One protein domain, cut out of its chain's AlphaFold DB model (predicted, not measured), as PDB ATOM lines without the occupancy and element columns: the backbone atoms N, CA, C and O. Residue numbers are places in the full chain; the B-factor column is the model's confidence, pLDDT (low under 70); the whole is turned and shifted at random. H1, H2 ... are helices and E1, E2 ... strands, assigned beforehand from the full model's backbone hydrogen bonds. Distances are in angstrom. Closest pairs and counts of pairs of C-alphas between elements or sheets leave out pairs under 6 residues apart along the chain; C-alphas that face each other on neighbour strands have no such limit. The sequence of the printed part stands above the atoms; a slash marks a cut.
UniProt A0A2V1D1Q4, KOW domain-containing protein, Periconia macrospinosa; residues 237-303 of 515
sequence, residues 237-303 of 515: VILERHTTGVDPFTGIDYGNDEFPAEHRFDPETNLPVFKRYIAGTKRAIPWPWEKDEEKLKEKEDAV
ATOM      1  N   VAL A 237      -5.028 -24.550 -35.031       94.44
ATOM      2  CA  VAL A 237      -5.903 -23.913 -36.017       94.44
ATOM      3  C   VAL A 237      -5.414 -24.292 -37.409       94.44
ATOM      4  O   VAL A 237      -4.233 -24.147 -37.716       94.44
ATOM      5  N   ILE A 238      -6.323 -24.782 -38.245       92.75
ATOM      6  CA  ILE A 238      -6.069 -25.102 -39.647       92.75
ATOM      7  C   ILE A 238      -6.624 -23.956 -40.489       92.75
ATOM      8  O   ILE A 238      -7.766 -23.536 -40.300       92.75
ATOM      9  N   LEU A 239      -5.807 -23.441 -41.403       93.19
ATOM     10  CA  LEU A 239      -6.235 -22.486 -42.416       93.19
ATOM     11  C   LEU A 239      -6.586 -23.251 -43.683       93.19
ATOM     12  O   LEU A 239      -5.719 -23.886 -44.283       93.19
ATOM     13  N   GLU A 240      -7.843 -23.171 -44.099       89.44
ATOM     14  CA  GLU A 240      -8.289 -23.728 -45.374       89.44
ATOM     15  C   GLU A 240      -8.785 -22.598 -46.271       89.44
ATOM     16  O   GLU A 240      -9.316 -21.583 -45.799       89.44
ATOM     17  N   ARG A 241      -8.573 -22.756 -47.583       88.12
ATOM     18  CA  ARG A 241      -9.121 -21.817 -48.565       88.12
ATOM     19  C   ARG A 241     -10.630 -21.816 -48.423       88.12
ATOM     20  O   ARG A 241     -11.246 -22.872 -48.302       88.12
ATOM     21  N   HIS A 242     -11.214 -20.632 -48.440       77.75
ATOM     22  CA  HIS A 242     -12.655 -20.518 -48.391       77.75
ATOM     23  C   HIS A 242     -13.228 -20.952 -49.748       77.75
ATOM     24  O   HIS A 242     -13.040 -20.279 -50.757       77.75
ATOM     25  N   THR A 243     -13.825 -22.146 -49.795       70.00
ATOM     26  CA  THR A 243     -14.379 -22.725 -51.035       70.00
ATOM     27  C   THR A 243     -15.887 -22.952 -50.993       70.00
ATOM     28  O   THR A 243     -16.475 -23.049 -52.062       70.00
ATOM     29  N   THR A 244     -16.502 -23.015 -49.805       64.56
ATOM     30  CA  THR A 244     -17.949 -23.240 -49.606       64.56
ATOM     31  C   THR A 244     -18.542 -22.348 -48.498       64.56
ATOM     32  O   THR A 244     -17.818 -21.864 -47.615       64.56
ATOM     33  N   GLY A 245     -19.861 -22.118 -48.527       73.12
ATOM     34  CA  GLY A 245     -20.630 -21.355 -47.525       73.12
ATOM     35  C   GLY A 245     -21.036 -19.940 -47.957       73.12
ATOM     36  O   GLY A 245     -21.343 -19.712 -49.119       73.12
ATOM     37  N   VAL A 246     -21.017 -18.982 -47.024       71.62
ATOM     38  CA  VAL A 246     -21.319 -17.561 -47.295       71.62
ATOM     39  C   VAL A 246     -20.096 -16.845 -47.853       71.62
ATOM     40  O   VAL A 246     -19.049 -16.842 -47.197       71.62
ATOM     41  N   ASP A 247     -20.240 -16.260 -49.042       70.19
ATOM     42  CA  ASP A 247     -19.244 -15.402 -49.686       70.19
ATOM     43  C   ASP A 247     -19.021 -14.129 -48.842       70.19
ATOM     44  O   ASP A 247     -19.982 -13.408 -48.563       70.19
ATOM     45  N   PRO A 248     -17.777 -13.835 -48.419       66.88
ATOM     46  CA  PRO A 248     -17.474 -12.698 -47.548       66.88
ATOM     47  C   PRO A 248     -17.716 -11.329 -48.200       66.88
ATOM     48  O   PRO A 248     -17.842 -10.336 -47.487       66.88
ATOM     49  N   PHE A 249     -17.776 -11.244 -49.533       61.91
ATOM     50  CA  PHE A 249     -17.934  -9.970 -50.240       61.91
ATOM     51  C   PHE A 249     -19.376  -9.706 -50.648       61.91
ATOM     52  O   PHE A 249     -19.866  -8.588 -50.490       61.91
ATOM     53  N   THR A 250     -20.054 -10.726 -51.177       66.69
ATOM     54  CA  THR A 250     -21.443 -10.591 -51.635       66.69
ATOM     55  C   THR A 250     -22.459 -10.907 -50.541       66.69
ATOM     56  O   THR A 250     -23.622 -10.529 -50.664       66.69
ATOM     57  N   GLY A 251     -22.046 -11.601 -49.473       67.19
ATOM     58  CA  GLY A 251     -22.942 -12.080 -48.419       67.19
ATOM     59  C   GLY A 251     -23.903 -13.178 -48.884       67.19
ATOM     60  O   GLY A 251     -24.807 -13.553 -48.140       67.19
ATOM     61  N   ILE A 252     -23.735 -13.691 -50.108       73.38
ATOM     62  CA  ILE A 252     -24.571 -14.749 -50.670       73.38
ATOM     63  C   ILE A 252     -24.120 -16.087 -50.076       73.38
ATOM     64  O   ILE A 252     -22.936 -16.425 -50.120       73.38
ATOM     65  N   ASP A 253     -25.062 -16.854 -49.524       77.94
ATOM     66  CA  ASP A 253     -24.812 -18.222 -49.071       77.94
ATOM     67  C   ASP A 253     -24.923 -19.196 -50.246       77.94
ATOM     68  O   ASP A 253     -26.005 -19.414 -50.790       77.94
ATOM     69  N   TYR A 254     -23.794 -19.783 -50.635       76.06
ATOM     70  CA  TYR A 254     -23.737 -20.840 -51.642       76.06
ATOM     71  C   TYR A 254     -23.913 -22.232 -51.005       76.06
ATOM     72  O   TYR A 254     -23.949 -23.244 -51.704       76.06
ATOM     73  N   GLY A 255     -24.041 -22.314 -49.673       79.81
ATOM     74  CA  GLY A 255     -24.240 -23.564 -48.949       79.81
ATOM     75  C   GLY A 255     -23.092 -24.548 -49.186       79.81
ATOM     76  O   GLY A 255     -21.955 -24.308 -48.776       79.81
ATOM     77  N   ASN A 256     -23.400 -25.670 -49.842       77.69
ATOM     78  CA  ASN A 256     -22.423 -26.708 -50.186       77.69
ATOM     79  C   ASN A 256     -21.801 -26.532 -51.579       77.69
ATOM     80  O   ASN A 256     -20.870 -27.270 -51.908       77.69
ATOM     81  N   ASP A 257     -22.306 -25.602 -52.389       80.19
ATOM     82  CA  ASP A 257     -21.791 -25.375 -53.733       80.19
ATOM     83  C   ASP A 257     -20.475 -24.587 -53.679       80.19
ATOM     84  O   ASP A 257     -20.247 -23.746 -52.804       80.19
ATOM     85  N   GLU A 258     -19.573 -24.892 -54.614       77.31
ATOM     86  CA  GLU A 258     -18.304 -24.181 -54.717       77.31
ATOM     87  C   GLU A 258     -18.507 -22.774 -55.280       77.31
ATOM     88  O   GLU A 258     -19.149 -22.587 -56.317       77.31
ATOM     89  N   PHE A 259     -17.854 -21.786 -54.668       76.62
ATOM     90  CA  PHE A 259     -17.859 -20.423 -55.194       76.62
ATOM     91  C   PHE A 259     -17.249 -20.345 -56.599       76.62
ATOM     92  O   PHE A 259     -16.262 -21.056 -56.881       76.62
ATOM     93  N   PRO A 260     -17.730 -19.408 -57.443       83.19
ATOM     94  CA  PRO A 260     -17.013 -18.988 -58.639       83.19
ATOM     95  C   PRO A 260     -15.549 -18.680 -58.309       83.19
ATOM     96  O   PRO A 260     -15.248 -18.079 -57.279       83.19
ATOM     97  N   ALA A 261     -14.621 -19.094 -59.176       83.06
ATOM     98  CA  ALA A 261     -13.185 -18.934 -58.928       83.06
ATOM     99  C   ALA A 261     -12.774 -17.468 -58.691       83.06
ATOM    100  O   ALA A 261     -11.822 -17.220 -57.959       83.06
ATOM    101  N   GLU A 262     -13.519 -16.526 -59.270       80.31
ATOM    102  CA  GLU A 262     -13.325 -15.080 -59.137       80.31
ATOM    103  C   GLU A 262     -13.549 -14.589 -57.700       80.31
ATOM    104  O   GLU A 262     -12.791 -13.755 -57.226       80.31
ATOM    105  N   HIS A 263     -14.508 -15.167 -56.970       80.25
ATOM    106  CA  HIS A 263     -14.845 -14.757 -55.600       80.25
ATOM    107  C   HIS A 263     -13.960 -15.440 -54.539       80.25
ATOM    108  O   HIS A 263     -14.034 -15.129 -53.355       80.25
ATOM    109  N   ARG A 264     -13.100 -16.388 -54.946       84.00
ATOM    110  CA  ARG A 264     -12.136 -17.052 -54.043       84.00
ATOM    111  C   ARG A 264     -10.949 -16.151 -53.700       84.00
ATOM    112  O   ARG A 264     -10.209 -16.437 -52.753       84.00
ATOM    113  N   PHE A 265     -10.742 -15.109 -54.501       84.44
ATOM    114  CA  PHE A 265      -9.707 -14.109 -54.316       84.44
ATOM    115  C   PHE A 265     -10.362 -12.782 -53.963       84.44
ATOM    116  O   PHE A 265     -11.409 -12.432 -54.495       84.44
ATOM    117  N   ASP A 266      -9.725 -12.041 -53.071       79.38
ATOM    118  CA  ASP A 266     -10.087 -10.658 -52.807       79.38
ATOM    119  C   ASP A 266      -9.883  -9.831 -54.094       79.38
ATOM    120  O   ASP A 266      -8.772  -9.850 -54.638       79.38
ATOM    121  N   PRO A 267     -10.914  -9.130 -54.603       77.69
ATOM    122  CA  PRO A 267     -10.835  -8.392 -55.865       77.69
ATOM    123  C   PRO A 267      -9.795  -7.265 -55.840       77.69
ATOM    124  O   PRO A 267      -9.244  -6.921 -56.884       77.69
ATOM    125  N   GLU A 268      -9.499  -6.697 -54.669       74.12
ATOM    126  CA  GLU A 268      -8.518  -5.616 -54.548       74.12
ATOM    127  C   GLU A 268      -7.096  -6.172 -54.428       74.12
ATOM    128  O   GLU A 268      -6.187  -5.776 -55.164       74.12
ATOM    129  N   THR A 269      -6.881  -7.117 -53.508       77.38
ATOM    130  CA  THR A 269      -5.531  -7.622 -53.212       77.38
ATOM    131  C   THR A 269      -5.104  -8.794 -54.100       77.38
ATOM    132  O   THR A 269      -3.919  -9.148 -54.119       77.38
ATOM    133  N   ASN A 270      -6.042  -9.391 -54.846       82.81
ATOM    134  CA  ASN A 270      -5.888 -10.644 -55.595       82.81
ATOM    135  C   ASN A 270      -5.349 -11.796 -54.733       82.81
ATOM    136  O   ASN A 270      -4.642 -12.692 -55.209       82.81
ATOM    137  N   LEU A 271      -5.647 -11.765 -53.431       84.75
ATOM    138  CA  LEU A 271      -5.204 -12.774 -52.482       84.75
ATOM    139  C   LEU A 271      -6.311 -13.762 -52.152       84.75
ATOM    140  O   LEU A 271      -7.460 -13.362 -52.007       84.75
ATOM    141  N   PRO A 272      -5.979 -15.054 -51.998       87.81
ATOM    142  CA  PRO A 272      -6.965 -16.037 -51.593       87.81
ATOM    143  C   PRO A 272      -7.472 -15.734 -50.184       87.81
ATOM    144  O   PRO A 272      -6.683 -15.434 -49.283       87.81
ATOM    145  N   VAL A 273      -8.785 -15.857 -50.003       86.62
ATOM    146  CA  VAL A 273      -9.431 -15.705 -48.699       86.62
ATOM    147  C   VAL A 273      -9.394 -17.035 -47.945       86.62
ATOM    148  O   VAL A 273      -9.659 -18.104 -48.506       86.62
ATOM    149  N   PHE A 274      -9.051 -16.981 -46.657       90.44
ATOM    150  CA  PHE A 274      -8.943 -18.157 -45.793       90.44
ATOM    151  C   PHE A 274      -9.943 -18.099 -44.644       90.44
ATOM    152  O   PHE A 274     -10.156 -17.044 -44.042       90.44
ATOM    153  N   LYS A 275     -10.491 -19.265 -44.293       90.31
ATOM    154  CA  LYS A 275     -11.209 -19.468 -43.033       90.31
ATOM    155  C   LYS A 275     -10.360 -20.291 -42.076       90.31
ATOM    156  O   LYS A 275      -9.560 -21.141 -42.474       90.31
ATOM    157  N   ARG A 276     -10.543 -20.001 -40.792       93.00
ATOM    158  CA  ARG A 276      -9.890 -20.701 -39.691       93.00
ATOM    159  C   ARG A 276     -10.781 -21.822 -39.207       93.00
ATOM    160  O   ARG A 276     -11.963 -21.601 -38.966       93.00
ATOM    161  N   TYR A 277     -10.204 -22.988 -38.982       93.56
ATOM    162  CA  TYR A 277     -10.911 -24.143 -38.453       93.56
ATOM    163  C   TYR A 277     -10.179 -24.715 -37.247       93.56
ATOM    164  O   TYR A 277      -8.951 -24.786 -37.222       93.56
ATOM    165  N   ILE A 278     -10.932 -25.164 -36.246       94.00
ATOM    166  CA  ILE A 278     -10.369 -25.941 -35.140       94.00
ATOM    167  C   ILE A 278      -9.940 -27.307 -35.689       94.00
ATOM    168  O   ILE A 278     -10.758 -28.034 -36.266       94.00
ATOM    169  N   ALA A 279      -8.674 -27.678 -35.494       90.75
ATOM    170  CA  ALA A 279      -8.174 -28.983 -35.914       90.75
ATOM    171  C   ALA A 279      -9.003 -30.127 -35.295       90.75
ATOM    172  O   ALA A 279      -9.388 -30.082 -34.127       90.75
ATOM    173  N   GLY A 280      -9.308 -31.157 -36.085       90.88
ATOM    174  CA  GLY A 280     -10.106 -32.312 -35.659       90.88
ATOM    175  C   GLY A 280     -11.621 -32.091 -35.727       90.88
ATOM    176  O   GLY A 280     -12.308 -32.884 -36.363       90.88
ATOM    177  N   THR A 281     -12.150 -31.012 -35.139       89.25
ATOM    178  CA  THR A 281     -13.607 -30.739 -35.160       89.25
ATOM    179  C   THR A 281     -14.082 -30.053 -36.439       89.25
ATOM    180  O   THR A 281     -15.269 -30.115 -36.746       89.25
ATOM    181  N   LYS A 282     -13.175 -29.391 -37.174       87.44
ATOM    182  CA  LYS A 282     -13.473 -28.600 -38.380       87.44
ATOM    183  C   LYS A 282     -14.547 -27.530 -38.164       87.44
ATOM    184  O   LYS A 282     -15.224 -27.114 -39.099       87.44
ATOM    185  N   ARG A 283     -14.710 -27.052 -36.928       89.69
ATOM    186  CA  ARG A 283     -15.592 -25.920 -36.646       89.69
ATOM    187  C   ARG A 283     -14.913 -24.633 -37.095       89.69
ATOM    188  O   ARG A 283     -13.783 -24.372 -36.678       89.69
ATOM    189  N   ALA A 284     -15.608 -23.849 -37.914       90.44
ATOM    190  CA  ALA A 284     -15.134 -22.546 -38.355       90.44
ATOM    191  C   ALA A 284     -15.008 -21.581 -37.167       90.44
ATOM    192  O   ALA A 284     -15.861 -21.547 -36.274       90.44
ATOM    193  N   ILE A 285     -13.929 -20.811 -37.170       92.62
ATOM    194  CA  ILE A 285     -13.645 -19.759 -36.207       92.62
ATOM    195  C   ILE A 285     -13.786 -18.430 -36.949       92.62
ATOM    196  O   ILE A 285     -12.988 -18.189 -37.861       92.62
ATOM    197  N   PRO A 286     -14.742 -17.570 -36.562       91.00
ATOM    198  CA  PRO A 286     -14.879 -16.267 -37.188       91.00
ATOM    199  C   PRO A 286     -13.654 -15.397 -36.904       91.00
ATOM    200  O   PRO A 286     -13.004 -15.511 -35.852       91.00
ATOM    201  N   TRP A 287     -13.316 -14.538 -37.853       91.12
ATOM    202  CA  TRP A 287     -12.300 -13.506 -37.673       91.12
ATOM    203  C   TRP A 287     -12.787 -12.423 -36.694       91.12
ATOM    204  O   TRP A 287     -13.995 -12.277 -36.496       91.12
ATOM    205  N   PRO A 288     -11.887 -11.686 -36.017       88.69
ATOM    206  CA  PRO A 288     -12.306 -10.678 -35.044       88.69
ATOM    207  C   PRO A 288     -13.178  -9.585 -35.681       88.69
ATOM    208  O   PRO A 288     -14.212  -9.261 -35.109       88.69
ATOM    209  N   TRP A 289     -12.847  -9.128 -36.893       83.25
ATOM    210  CA  TRP A 289     -13.646  -8.133 -37.624       83.25
ATOM    211  C   TRP A 289     -15.023  -8.655 -38.067       83.25
ATOM    212  O   TRP A 289     -15.992  -7.908 -38.029       83.25
ATOM    213  N   GLU A 290     -15.164  -9.947 -38.397       81.75
ATOM    214  CA  GLU A 290     -16.477 -10.541 -38.729       81.75
ATOM    215  C   GLU A 290     -17.456 -10.441 -37.547       81.75
ATOM    216  O   GLU A 290     -18.651 -10.226 -37.735       81.75
ATOM    217  N   LYS A 291     -16.956 -10.549 -36.309       78.88
ATOM    218  CA  LYS A 291     -17.793 -10.405 -35.106       78.88
ATOM    219  C   LYS A 291     -18.252  -8.974 -34.880       78.88
ATOM    220  O   LYS A 291     -19.299  -8.764 -34.274       78.88
ATOM    221  N   ASP A 292     -17.446  -7.994 -35.273       75.81
ATOM    222  CA  ASP A 292     -17.813  -6.595 -35.093       75.81
ATOM    223  C   ASP A 292     -18.925  -6.203 -36.072       75.81
ATOM    224  O   ASP A 292     -19.849  -5.501 -35.670       75.81
ATOM    225  N   GLU A 293     -18.943  -6.776 -37.280       70.31
ATOM    226  CA  GLU A 293     -20.081  -6.667 -38.203       70.31
ATOM    227  C   GLU A 293     -21.363  -7.296 -37.638       70.31
ATOM    228  O   GLU A 293     -22.433  -6.699 -37.734       70.31
ATOM    229  N   GLU A 294     -21.278  -8.485 -37.031       73.69
ATOM    230  CA  GLU A 294     -22.439  -9.121 -36.390       73.69
ATOM    231  C   GLU A 294     -23.004  -8.244 -35.268       73.69
ATOM    232  O   GLU A 294     -24.211  -8.016 -35.214       73.69
ATOM    233  N   LYS A 295     -22.140  -7.672 -34.420       75.94
ATOM    234  CA  LYS A 295     -22.571  -6.734 -33.371       75.94
ATOM    235  C   LYS A 295     -23.187  -5.458 -33.943       75.94
ATOM    236  O   LYS A 295     -24.094  -4.911 -33.324       75.94
ATOM    237  N   LEU A 296     -22.672  -4.945 -35.061       71.38
ATOM    238  CA  LEU A 296     -23.235  -3.764 -35.723       71.38
ATOM    239  C   LEU A 296     -24.636  -4.068 -36.262       71.38
ATOM    240  O   LEU A 296     -25.562  -3.327 -35.955       71.38
ATOM    241  N   LYS A 297     -24.820  -5.210 -36.934       74.31
ATOM    242  CA  LYS A 297     -26.141  -5.669 -37.396       74.31
ATOM    243  C   LYS A 297     -27.117  -5.874 -36.239       74.31
ATOM    244  O   LYS A 297     -28.244  -5.399 -36.300       74.31
ATOM    245  N   GLU A 298     -26.679  -6.507 -35.148       77.31
ATOM    246  CA  GLU A 298     -27.508  -6.667 -33.945       77.31
ATOM    247  C   GLU A 298     -27.930  -5.316 -33.344       77.31
ATOM    248  O   GLU A 298     -29.056  -5.180 -32.860       77.31
ATOM    249  N   LYS A 299     -27.052  -4.304 -33.375       75.56
ATOM    250  CA  LYS A 299     -27.385  -2.941 -32.936       75.56
ATOM    251  C   LYS A 299     -28.386  -2.270 -33.876       75.56
ATOM    252  O   LYS A 299     -29.358  -1.707 -33.383       75.56
ATOM    253  N   GLU A 300     -28.181  -2.350 -35.187       72.69
ATOM    254  CA  GLU A 300     -29.104  -1.806 -36.193       72.69
ATOM    255  C   GLU A 300     -30.502  -2.427 -36.053       72.69
ATOM    256  O   GLU A 300     -31.497  -1.710 -35.942       72.69
ATOM    257  N   ASP A 301     -30.580  -3.754 -35.936       74.00
ATOM    258  CA  ASP A 301     -31.838  -4.475 -35.736       74.00
ATOM    259  C   ASP A 301     -32.527  -4.082 -34.416       74.00
ATOM    260  O   ASP A 301     -33.756  -3.962 -34.355       74.00
ATOM    261  N   ALA A 302     -31.754  -3.840 -33.350       73.62
ATOM    262  CA  ALA A 302     -32.282  -3.374 -32.071       73.62
ATOM    263  C   ALA A 302     -32.838  -1.940 -32.147       73.62
ATOM    264  O   ALA A 302     -33.880  -1.670 -31.543       73.62
ATOM    265  N   VAL A 303     -32.195  -1.040 -32.899       71.06
ATOM    266  CA  VAL A 303     -32.687   0.331 -33.139       71.06
ATOM    267  C   VAL A 303     -33.983   0.292 -33.954       71.06
ATOM    268  O   VAL A 303     -34.997   0.843 -33.525       71.06
TER     269      VAL A 303
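What this domain is: This is residues 237 to 303 of the 515 residues of the protein "KOW domain-containing protein" of Periconia macrospinosa (UniProt A0A2V1D1Q4). A small antiparallel ribbon of two strands, E1 and E2, has a loop-rich head at the end where E1 ends and E2 begins, made of the long stretch 242 to 260 and the short helix H1, while the last helix, H2, is an arm whose residues 291 to 303 stick out from the body. The printed part has 67 residues, with two named helices and two named strands in the order E1, H1, E2, H2; the class is mixed, helices and strands, with under half of the residues in named elements. The whole is only just loose, close to compact, with a radius of gyration of the C-alphas of 13.4 A, and it spans 37 by 30 by 24 A.

Where its parts are: E1 is residues 237 to 241, 13.1 A from first to last C-alpha, and its C-alpha 237 is at (-5.903, -23.913, -36.017). H1 is residues 261 to 264, 5.3 A long. E2 is residues 274 to 278, 13.3 A long, beginning with C-alpha 274 at (-8.943, -18.157, -45.793). H2 is residues 288 to 303, 23.2 A long, and its C-alpha 303 is at (-32.687, 0.331, -33.139).

How they stand to each other: E1 and E2 are antiparallel neighbours, with 146 degrees between their directions. The C-alphas of Leu 239 and Arg 276 face each other at 4.9 A. N 238 and O 277 are within hydrogen-bond range at 2.8 A, and so are N 275 and O 240 at 3.0 A. Residues 276 to 277 of E2 also form a short antiparallel pairing with residues 284 to 285. E1 and H1 have 1 pair of C-alphas within 8 A, those of Arg 241 and Arg 264, 7.9 A apart. H2 is apart from E1 and from H1. In H2 every O i to N i+4 pair is within hydrogen-bond range; H1, with 4 residues, is too short for such a pair, and its 1 pair of O i and N i+3 is within range.

The domain as a whole: The two C-alphas farthest apart are those of Gly 280 and Val 303, at 39.8 A. Without residues 291 to 303, which stand free, the body has 54 residues and spans 30 by 24 by 17 A. The printed part has no cut. The link from E1 to H1, with 19 residues, is long; those from H1 to E2 and from E2 to H2, with 9 residues each, are short. The mean pLDDT of the printed part is 80.7, and residue 244 and residues 248 to 251 are under 70.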